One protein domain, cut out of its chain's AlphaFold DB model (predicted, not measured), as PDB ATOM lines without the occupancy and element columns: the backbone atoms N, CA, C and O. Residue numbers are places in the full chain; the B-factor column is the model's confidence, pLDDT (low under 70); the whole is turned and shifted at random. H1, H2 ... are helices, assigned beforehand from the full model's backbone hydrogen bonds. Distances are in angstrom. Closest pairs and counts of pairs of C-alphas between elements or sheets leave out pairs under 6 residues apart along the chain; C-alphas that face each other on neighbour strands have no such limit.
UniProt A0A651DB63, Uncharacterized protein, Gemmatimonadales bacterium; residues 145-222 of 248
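Overview. This is residues 145 to 222 of the 248 residues of an uncharacterized protein of Gemmatimonadales bacterium (UniProt A0A651DB63). One long helix, H4, runs through the middle of a flat body, with the short helices H1, H2 and H3 strung along one side of it and H5 packed on another side. After H4, residues 187 to 201 fold back past it to reach H5, and a short parallel pairing ties residues 196 to 197 to residues 216 to 217. The 78 printed residues hold five named helices, H1 to H5 in chain order, and no named strand: the class is all helix. The whole is compact, with a radius of gyration of the C-alphas of 12.2 A and spans of 34 by 32 by 16 A.

Arrangement. Begin at H1, residues 145 to 148, which touches H2, residues 151 to 157, only at the corner; their closest C-alphas, Leu 148 and Ala 154, are 4.2 A apart. H2 touches H4, residues 169 to 186, through 179 to 186 alone; look at C-alphas 153 and 183, the closest, 5.7 A apart. These two run opposite ways at a shallow tilt of 30 degrees. H3, residues 161 to 164, is close to H4 but not clearly touching: C-alphas 164 and 172, the closest, are 6.5 A apart. H4 touches H5, residues 202 to 211, through 171 to 179 alone, the same way at a steep tilt of 42 degrees; C-alphas 175 and 204, the closest, are 5.6 A apart. In H4 and H5 every O i to N i+4 pair is within hydrogen-bond range, in H2 2 of 3; H1 and H3 are too short for such a pair.

Along the chain. Find C-alpha 145 at (44.485, 38.142, -27.901), where H1 begins. H4 runs 25.7 A from C-alpha 169 at (31.128, 39.811, -48.150), and H5 runs 14.5 A to C-alpha 211 at (42.858, 26.004, -43.168).

Size, cuts and confidence. The C-alphas of Thr 168 and Asp 190, the two farthest apart, are 34.6 A from each other. The printed part has no cut, and its one long link joins H4 to H5. Residues 189 to 191 have pLDDT under 70.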
ATOM      1  N   ALA A 145      43.110  37.722 -28.142       90.38
ATOM      2  CA  ALA A 145      44.485  38.142 -27.901       90.38
ATOM      3  C   ALA A 145      45.340  36.998 -27.326       90.38
ATOM      4  O   ALA A 145      46.477  36.828 -27.748       90.38
ATOM      5  N   ASP A 146      44.786  36.179 -26.425       88.94
ATOM      6  CA  ASP A 146      45.467  34.991 -25.889       88.94
ATOM      7  C   ASP A 146      45.734  33.941 -26.975       88.94
ATOM      8  O   ASP A 146      46.806  33.344 -27.011       88.94
ATOM      9  N   CYS A 147      44.789  33.738 -27.892       90.88
ATOM     10  CA  CYS A 147      44.971  32.862 -29.044       90.88
ATOM     11  C   CYS A 147      46.075  33.369 -29.986       90.88
ATOM     12  O   CYS A 147      46.860  32.570 -30.490       90.88
ATOM     13  N   LEU A 148      46.179  34.684 -30.203       92.50
ATOM     14  CA  LEU A 148      47.213  35.275 -31.062       92.50
ATOM     15  C   LEU A 148      48.641  35.121 -30.509       92.50
ATOM     16  O   LEU A 148      49.589  35.190 -31.288       92.50
ATOM     17  N   GLU A 149      48.805  34.889 -29.203       89.81
ATOM     18  CA  GLU A 149      50.107  34.607 -28.575       89.81
ATOM     19  C   GLU A 149      50.566  33.146 -28.784       89.81
ATOM     20  O   GLU A 149      51.722  32.820 -28.524       89.81
ATOM     21  N   ILE A 150      49.694  32.262 -29.288       88.62
ATOM     22  CA  ILE A 150      49.988  30.841 -29.524       88.62
ATOM     23  C   ILE A 150      49.966  30.562 -31.024       88.62
ATOM     24  O   ILE A 150      48.906  30.602 -31.640       88.62
ATOM     25  N   GLU A 151      51.104  30.193 -31.617       90.25
ATOM     26  CA  GLU A 151      51.251  30.111 -33.081       90.25
ATOM     27  C   GLU A 151      50.210  29.211 -33.770       90.25
ATOM     28  O   GLU A 151      49.608  29.616 -34.764       90.25
ATOM     29  N   ARG A 152      49.912  28.031 -33.202       87.69
ATOM     30  CA  ARG A 152      48.878  27.115 -33.729       87.69
ATOM     31  C   ARG A 152      47.493  27.767 -33.814       87.69
ATOM     32  O   ARG A 152      46.710  27.417 -34.686       87.69
ATOM     33  N   CYS A 153      47.174  28.678 -32.902       91.12
ATOM     34  CA  CYS A 153      45.881  29.355 -32.864       91.12
ATOM     35  C   CYS A 153      45.911  30.677 -33.630       91.12
ATOM     36  O   CYS A 153      44.977  31.006 -34.360       91.12
ATOM     37  N   ALA A 154      47.021  31.403 -33.539       93.50
ATOM     38  CA  ALA A 154      47.264  32.615 -34.296       93.50
ATOM     39  C   ALA A 154      47.171  32.365 -35.807       93.50
ATOM     40  O   ALA A 154      46.581  33.176 -36.516       93.50
ATOM     41  N   SER A 155      47.678  31.234 -36.305       91.69
ATOM     42  CA  SER A 155      47.558  30.851 -37.718       91.69
ATOM     43  C   SER A 155      46.100  30.714 -38.177       91.69
ATOM     44  O   SER A 155      45.778  31.074 -39.312       91.69
ATOM     45  N   LEU A 156      45.205  30.283 -37.280       92.19
ATOM     46  CA  LEU A 156      43.769  30.274 -37.524       92.19
ATOM     47  C   LEU A 156      43.201  31.686 -37.491       92.19
ATOM     48  O   LEU A 156      42.421  32.019 -38.367       92.19
ATOM     49  N   LEU A 157      43.570  32.549 -36.541       94.19
ATOM     50  CA  LEU A 157      42.982  33.895 -36.447       94.19
ATOM     51  C   LEU A 157      43.485  34.897 -37.498       94.19
ATOM     52  O   LEU A 157      42.751  35.830 -37.839       94.19
ATOM     53  N   ARG A 158      44.692  34.717 -38.039       92.69
ATOM     54  CA  ARG A 158      45.273  35.653 -39.009       92.69
ATOM     55  C   ARG A 158      44.487  35.682 -40.339       92.69
ATOM     56  O   ARG A 158      44.077  34.631 -40.855       92.69
ATOM     57  N   PRO A 159      44.299  36.874 -40.941       89.69
ATOM     58  CA  PRO A 159      43.703  36.995 -42.270       89.69
ATOM     59  C   PRO A 159      44.493  36.191 -43.312       89.69
ATOM     60  O   PRO A 159      45.721  36.198 -43.297       89.69
ATOM     61  N   ALA A 160      43.801  35.535 -44.248       92.50
ATOM     62  CA  ALA A 160      44.424  34.955 -45.443       92.50
ATOM     63  C   ALA A 160      43.658  35.445 -46.675       92.50
ATOM     64  O   ALA A 160      42.774  34.742 -47.167       92.50
ATOM     65  N   PRO A 161      43.956  36.667 -47.156       94.75
ATOM     66  CA  PRO A 161      43.177  37.317 -48.208       94.75
ATOM     67  C   PRO A 161      43.100  36.476 -49.487       94.75
ATOM     68  O   PRO A 161      42.051  36.433 -50.114       94.75
ATOM     69  N   ALA A 162      44.160  35.734 -49.821       95.06
ATOM     70  CA  ALA A 162      44.174  34.840 -50.978       95.06
ATOM     71  C   ALA A 162      43.150  33.693 -50.881       95.06
ATOM     72  O   ALA A 162      42.575  33.306 -51.889       95.06
ATOM     73  N   LEU A 163      42.888  33.163 -49.680       93.56
ATOM     74  CA  LEU A 163      41.935  32.059 -49.497       93.56
ATOM     75  C   LEU A 163      40.475  32.515 -49.564       93.56
ATOM     76  O   LEU A 163      39.604  31.695 -49.837       93.56
ATOM     77  N   VAL A 164      40.217  33.797 -49.297       95.94
ATOM     78  CA  VAL A 164      38.867  34.373 -49.205       95.94
ATOM     79  C   VAL A 164      38.558  35.365 -50.332       95.94
ATOM     80  O   VAL A 164      37.518  36.018 -50.293       95.94
ATOM     81  N   ALA A 165      39.453  35.499 -51.316       96.31
ATOM     82  CA  ALA A 165      39.347  36.490 -52.387       96.31
ATOM     83  C   ALA A 165      38.052  36.337 -53.198       96.31
ATOM     84  O   ALA A 165      37.405  37.332 -53.516       96.31
ATOM     85  N   ASP A 166      37.642  35.092 -53.450       96.25
ATOM     86  CA  ASP A 166      36.469  34.790 -54.271       96.25
ATOM     87  C   ASP A 166      35.152  34.815 -53.479       96.25
ATOM     88  O   ASP A 166      34.072  34.792 -54.073       96.25
ATOM     89  N   LEU A 167      35.204  34.848 -52.145       96.94
ATOM     90  CA  LEU A 167      34.009  34.855 -51.303       96.94
ATOM     91  C   LEU A 167      33.283  36.203 -51.385       96.94
ATOM     92  O   LEU A 167      33.904  37.268 -51.434       96.94
ATOM     93  N   THR A 168      31.953  36.165 -51.333       97.69
ATOM     94  CA  THR A 168      31.133  37.365 -51.114       97.69
ATOM     95  C   THR A 168      31.398  37.958 -49.726       97.69
ATOM     96  O   THR A 168      31.989  37.319 -48.858       97.69
ATOM     97  N   GLU A 169      30.954  39.189 -49.469       97.00
ATOM     98  CA  GLU A 169      31.128  39.811 -48.150       97.00
ATOM     99  C   GLU A 169      30.457  39.013 -47.021       97.00
ATOM    100  O   GLU A 169      31.078  38.787 -45.983       97.00
ATOM    101  N   SER A 170      29.239  38.513 -47.258       97.00
ATOM    102  CA  SER A 170      28.525  37.659 -46.302       97.00
ATOM    103  C   SER A 170      29.288  36.362 -46.020       97.00
ATOM    104  O   SER A 170      29.425  35.972 -44.865       97.00
ATOM    105  N   GLU A 171      29.838  35.718 -47.051       97.38
ATOM    106  CA  GLU A 171      30.640  34.496 -46.898       97.38
ATOM    107  C   GLU A 171      31.971  34.761 -46.183       97.38
ATOM    108  O   GLU A 171      32.421  33.934 -45.397       97.38
ATOM    109  N   ARG A 172      32.605  35.921 -46.406       96.75
ATOM    110  CA  ARG A 172      33.811  36.315 -45.658       96.75
ATOM    111  C   ARG A 172      33.517  36.517 -44.177       96.75
ATOM    112  O   ARG A 172      34.343  36.150 -43.343       96.75
ATOM    113  N   LEU A 173      32.364  37.098 -43.850       95.94
ATOM    114  CA  LEU A 173      31.933  37.254 -42.465       95.94
ATOM    115  C   LEU A 173      31.636  35.891 -41.821       95.94
ATOM    116  O   LEU A 173      32.079  35.649 -40.700       95.94
ATOM    117  N   GLU A 174      30.950  34.996 -42.538       96.06
ATOM    118  CA  GLU A 174      30.677  33.624 -42.090       96.06
ATOM    119  C   GLU A 174      31.977  32.823 -41.874       96.06
ATOM    120  O   GLU A 174      32.155  32.220 -40.814       96.06
ATOM    121  N   GLU A 175      32.930  32.879 -42.814       95.81
ATOM    122  CA  GLU A 175      34.262  32.266 -42.673       95.81
ATOM    123  C   GLU A 175      34.980  32.778 -41.430       95.81
ATOM    124  O   GLU A 175      35.470  31.986 -40.621       95.81
ATOM    125  N   ALA A 176      35.016  34.101 -41.249       95.88
ATOM    126  CA  ALA A 176      35.704  34.714 -40.127       95.88
ATOM    127  C   ALA A 176      35.057  34.322 -38.792       95.88
ATOM    128  O   ALA A 176      35.778  34.063 -37.822       95.88
ATOM    129  N   ALA A 177      33.725  34.233 -38.743       95.12
ATOM    130  CA  ALA A 177      32.980  33.804 -37.566       95.12
ATOM    131  C   ALA A 177      33.286  32.345 -37.197       95.12
ATOM    132  O   ALA A 177      33.639  32.070 -36.045       95.12
ATOM    133  N   TRP A 178      33.229  31.420 -38.163       95.19
ATOM    134  CA  TRP A 178      33.540  30.007 -37.928       95.19
ATOM    135  C   TRP A 178      34.988  29.803 -37.510       95.19
ATOM    136  O   TRP A 178      35.258  29.181 -36.484       95.19
ATOM    137  N   ARG A 179      35.928  30.392 -38.247       94.19
ATOM    138  CA  ARG A 179      37.360  30.292 -37.960       94.19
ATOM    139  C   ARG A 179      37.707  30.835 -36.577       94.19
ATOM    140  O   ARG A 179      38.467  30.202 -35.847       94.19
ATOM    141  N   THR A 180      37.119  31.969 -36.194       94.88
ATOM    142  CA  THR A 180      37.288  32.533 -34.847       94.88
ATOM    143  C   THR A 180      36.701  31.606 -33.790       94.88
ATOM    144  O   THR A 180      37.376  31.296 -32.813       94.88
ATOM    145  N   SER A 181      35.482  31.105 -33.996       92.62
ATOM    146  CA  SER A 181      34.820  30.208 -33.041       92.62
ATOM    147  C   SER A 181      35.620  28.924 -32.815       92.62
ATOM    148  O   SER A 181      35.857  28.547 -31.669       92.62
ATOM    149  N   ILE A 182      36.115  28.301 -33.888       92.25
ATOM    150  CA  ILE A 182      36.945  27.092 -33.812       92.25
ATOM    151  C   ILE A 182      38.264  27.383 -33.089       92.25
ATOM    152  O   ILE A 182      38.651  26.628 -32.200       92.25
ATOM    153  N   ALA A 183      38.938  28.486 -33.430       92.31
ATOM    154  CA  ALA A 183      40.202  28.863 -32.804       92.31
ATOM    155  C   ALA A 183      40.049  29.079 -31.289       92.31
ATOM    156  O   ALA A 183      40.827  28.543 -30.499       92.31
ATOM    157  N   LEU A 184      39.018  29.819 -30.867       91.25
ATOM    158  CA  LEU A 184      38.773  30.108 -29.452       91.25
ATOM    159  C   LEU A 184      38.286  28.890 -28.666       91.25
ATOM    160  O   LEU A 184      38.594  28.766 -27.481       91.25
ATOM    161  N   ALA A 185      37.533  27.991 -29.294       88.62
ATOM    162  CA  ALA A 185      37.081  26.779 -28.630       88.62
ATOM    163  C   ALA A 185      38.219  25.752 -28.482       88.62
ATOM    164  O   ALA A 185      38.382  25.180 -27.404       88.62
ATOM    165  N   GLY A 186      39.084  25.625 -29.494       84.56
ATOM    166  CA  GLY A 186      40.285  24.788 -29.430       84.56
ATOM    167  C   GLY A 186      41.287  25.229 -28.355       84.56
ATOM    168  O   GLY A 186      41.956  24.388 -27.771       84.56
ATOM    169  N   GLN A 187      41.345  26.523 -28.010       79.25
ATOM    170  CA  GLN A 187      42.198  27.034 -26.921       79.25
ATOM    171  C   GLN A 187      41.894  26.448 -25.539       79.25
ATOM    172  O   GLN A 187      42.735  26.526 -24.647       79.25
ATOM    173  N   ARG A 188      40.686  25.915 -25.339       72.69
ATOM    174  CA  ARG A 188      40.267  25.331 -24.061       72.69
ATOM    175  C   ARG A 188      40.584  23.840 -23.953       72.69
ATOM    176  O   ARG A 188      40.363  23.271 -22.889       72.69
ATOM    177  N   SER A 189      41.038  23.216 -25.039       68.94
ATOM    178  CA  SER A 189      41.248  21.775 -25.128       68.94
ATOM    179  C   SER A 189      42.736  21.456 -25.222       68.94
ATOM    180  O   SER A 189      43.395  21.856 -26.179       68.94
ATOM    181  N   ASP A 190      43.245  20.682 -24.263       67.00
ATOM    182  CA  ASP A 190      44.600  20.115 -24.318       67.00
ATOM    183  C   ASP A 190      44.666  18.834 -25.180       67.00
ATOM    184  O   ASP A 190      45.747  18.290 -25.401       67.00
ATOM    185  N   SER A 191      43.526  18.336 -25.676       66.19
ATOM    186  CA  SER A 191      43.426  17.128 -26.505       66.19
ATOM    187  C   SER A 191      43.183  17.423 -27.987       66.19
ATOM    188  O   SER A 191      42.709  18.501 -28.364       66.19
ATOM    189  N   ASP A 192      43.471  16.421 -28.825       74.38
ATOM    190  CA  ASP A 192      43.120  16.397 -30.244       74.38
ATOM    191  C   ASP A 192      41.599  16.418 -30.411       74.38
ATOM    192  O   ASP A 192      40.909  15.402 -30.326       74.38
ATOM    193  N   TRP A 193      41.067  17.620 -30.598       80.88
ATOM    194  CA  TRP A 193      39.658  17.854 -30.866       80.88
ATOM    195  C   TRP A 193      39.408  17.854 -32.382       80.88
ATOM    196  O   TRP A 193      40.272  18.241 -33.175       80.88
ATOM    197  N   VAL A 194      38.207  17.457 -32.791       84.94
ATOM    198  CA  VAL A 194      37.732  17.553 -34.176       84.94
ATOM    199  C   VAL A 194      36.586  18.565 -34.173       84.94
ATOM    200  O   VAL A 194      35.550  18.289 -33.567       84.94
ATOM    201  N   PRO A 195      36.753  19.764 -34.763       87.44
ATOM    202  CA  PRO A 195      35.670  20.729 -34.829       87.44
ATOM    203  C   PRO A 195      34.596  20.223 -35.790       87.44
ATOM    204  O   PRO A 195      34.858  20.046 -36.978       87.44
ATOM    205  N   CYS A 196      33.396  20.028 -35.258       89.12
ATOM    206  CA  CYS A 196      32.201  19.688 -36.019       89.12
ATOM    207  C   CYS A 196      31.449  20.968 -36.362       89.12
ATOM    208  O   CYS A 196      31.052  21.704 -35.453       89.12
ATOM    209  N   VAL A 197      31.257  21.245 -37.649       88.50
ATOM    210  CA  VAL A 197      30.599  22.479 -38.096       88.50
ATOM    211  C   VAL A 197      29.458  22.208 -39.068       88.50
ATOM    212  O   VAL A 197      29.538  21.326 -39.921       88.50
ATOM    213  N   ASP A 198      28.400  23.003 -38.934       89.50
ATOM    214  CA  ASP A 198      27.286  23.082 -39.878       89.50
ATOM    215  C   ASP A 198      27.365  24.434 -40.597       89.50
ATOM    216  O   ASP A 198      26.853  25.450 -40.123       89.50
ATOM    217  N   VAL A 199      28.142  24.471 -41.679       89.81
ATOM    218  CA  VAL A 199      28.412  25.688 -42.456       89.81
ATOM    219  C   VAL A 199      27.397  25.771 -43.589       89.81
ATOM    220  O   VAL A 199      27.279  24.835 -44.376       89.81
ATOM    221  N   GLY A 200      26.690  26.898 -43.708       87.94
ATOM    222  CA  GLY A 200      25.613  27.037 -44.691       87.94
ATOM    223  C   GLY A 200      26.117  27.193 -46.128       87.94
ATOM    224  O   GLY A 200      25.442  26.779 -47.071       87.94
ATOM    225  N   SER A 201      27.308  27.778 -46.308       94.81
ATOM    226  CA  SER A 201      27.959  27.914 -47.616       94.81
ATOM    227  C   SER A 201      29.020  26.838 -47.849       94.81
ATOM    228  O   SER A 201      30.050  26.775 -47.176       94.81
ATOM    229  N   GLU A 202      28.826  26.064 -48.914       94.06
ATOM    230  CA  GLU A 202      29.801  25.098 -49.428       94.06
ATOM    231  C   GLU A 202      31.163  25.748 -49.746       94.06
ATOM    232  O   GLU A 202      32.221  25.169 -49.500       94.06
ATOM    233  N   ARG A 203      31.160  26.995 -50.234       96.19
ATOM    234  CA  ARG A 203      32.393  27.740 -50.538       96.19
ATOM    235  C   ARG A 203      33.150  28.093 -49.261       96.19
ATOM    236  O   ARG A 203      34.376  27.998 -49.230       96.19
ATOM    237  N   VAL A 204      32.426  28.468 -48.205       96.44
ATOM    238  CA  VAL A 204      33.009  28.729 -46.882       96.44
ATOM    239  C   VAL A 204      33.572  27.437 -46.289       96.44
ATOM    240  O   VAL A 204      34.709  27.445 -45.819       96.44
ATOM    241  N   ARG A 205      32.843  26.316 -46.387       94.19
ATOM    242  CA  ARG A 205      33.312  24.997 -45.932       94.19
ATOM    243  C   ARG A 205      34.654  24.625 -46.565       94.19
ATOM    244  O   ARG A 205      35.613  24.367 -45.844       94.19
ATOM    245  N   GLN A 206      34.766  24.711 -47.890       93.81
ATOM    246  CA  GLN A 206      36.013  24.406 -48.605       93.81
ATOM    247  C   GLN A 206      37.188  25.298 -48.174       93.81
ATOM    248  O   GLN A 206      38.336  24.851 -48.131       93.81
ATOM    249  N   VAL A 207      36.938  26.576 -47.863       95.62
ATOM    250  CA  VAL A 207      37.980  27.474 -47.337       95.62
ATOM    251  C   VAL A 207      38.420  27.046 -45.939       95.62
ATOM    252  O   VAL A 207      39.623  27.020 -45.663       95.62
ATOM    253  N   LEU A 208      37.469  26.699 -45.070       94.25
ATOM    254  CA  LEU A 208      37.754  26.257 -43.709       94.25
ATOM    255  C   LEU A 208      38.528  24.933 -43.696       94.25
ATOM    256  O   LEU A 208      39.509  24.840 -42.966       94.25
ATOM    257  N   GLU A 209      38.185  23.964 -44.545       92.88
ATOM    258  CA  GLU A 209      38.899  22.678 -44.664       92.88
ATOM    259  C   GLU A 209      40.355  22.849 -45.100       92.88
ATOM    260  O   GLU A 209      41.256  22.208 -44.561       92.88
ATOM    261  N   ARG A 210      40.624  23.784 -46.022       92.81
ATOM    262  CA  ARG A 210      42.004  24.113 -46.420       92.81
ATOM    263  C   ARG A 210      42.827  24.709 -45.279       92.81
ATOM    264  O   ARG A 210      44.046  24.567 -45.274       92.81
ATOM    265  N   ARG A 211      42.188  25.411 -44.338       90.94
ATOM    266  CA  ARG A 211      42.858  26.004 -43.168       90.94
ATOM    267  C   ARG A 211      42.943  25.052 -41.982       90.94
ATOM    268  O   ARG A 211      43.876  25.160 -41.191       90.94
ATOM    269  N   ILE A 212      41.950  24.185 -41.830       90.81
ATOM    270  CA  ILE A 212      41.723  23.340 -40.661       90.81
ATOM    271  C   ILE A 212      41.560  21.910 -41.181       90.81
ATOM    272  O   ILE A 212      40.435  21.456 -41.371       90.81
ATOM    273  N   PRO A 213      42.666  21.183 -41.414       85.19
ATOM    274  CA  PRO A 213      42.599  19.852 -42.019       85.19
ATOM    275  C   PRO A 213      41.813  18.822 -41.199       85.19
ATOM    276  O   PRO A 213      41.395  17.806 -41.735       85.19
ATOM    277  N   SER A 214      41.628  19.066 -39.899       86.56
ATOM    278  CA  SER A 214      40.850  18.212 -39.000       86.56
ATOM    279  C   SER A 214      39.375  18.607 -38.902       86.56
ATOM    280  O   SER A 214      38.691  18.109 -38.016       86.56
ATOM    281  N   LEU A 215      38.893  19.553 -39.711       90.00
ATOM    282  CA  LEU A 215      37.489  19.957 -39.710       90.00
ATOM    283  C   LEU A 215      36.612  18.804 -40.202       90.00
ATOM    284  O   LEU A 215      36.898  18.226 -41.245       90.00
ATOM    285  N   ALA A 216      35.541  18.511 -39.468       88.25
ATOM    286  CA  ALA A 216      34.517  17.564 -39.882       88.25
ATOM    287  C   ALA A 216      33.176  18.285 -40.045       88.25
ATOM    288  O   ALA A 216      32.851  19.240 -39.328       88.25
ATOM    289  N   SER A 217      32.378  17.816 -40.992       84.31
ATOM    290  CA  SER A 217      30.988  18.231 -41.131       84.31
ATOM    291  C   SER A 217      30.141  17.735 -39.955       84.31
ATOM    292  O   SER A 217      30.461  16.747 -39.287       84.31
ATOM    293  N   ALA A 218      29.016  18.405 -39.703       80.62
ATOM    294  CA  ALA A 218      28.057  17.980 -38.684       80.62
ATOM    295  C   ALA A 218      27.606  16.515 -38.871       80.62
ATOM    296  O   ALA A 218      27.534  15.759 -37.900       80.62
ATOM    297  N   THR A 219      27.387  16.085 -40.115       81.44
ATOM    298  CA  THR A 219      26.972  14.715 -40.442       81.44
ATOM    299  C   THR A 219      28.065  13.684 -40.167       81.44
ATOM    300  O   THR A 219      27.760  12.632 -39.606       81.44
ATOM    301  N   GLU A 220      29.331  13.981 -40.480       84.31
ATOM    302  CA  GLU A 220      30.478  13.128 -40.120       84.31
ATOM    303  C   GLU A 220      30.621  12.972 -38.603       84.31
ATOM    304  O   GLU A 220      31.009  11.912 -38.117       84.31
ATOM    305  N   CYS A 221      30.230  13.997 -37.848       85.50
ATOM    306  CA  CYS A 221      30.186  13.949 -36.392       85.50
ATOM    307  C   CYS A 221      28.931  13.275 -35.816       85.50
ATOM    308  O   CYS A 221      28.743  13.276 -34.599       85.50
ATOM    309  N   GLY A 222      28.041  12.731 -36.653       81.44
ATOM    310  CA  GLY A 222      26.781  12.138 -36.202       81.44
ATOM    311  C   GLY A 222      25.803  13.149 -35.594       81.44
ATOM    312  O   GLY A 222      24.816  12.751 -34.975       81.44
TER     313      GLY A 222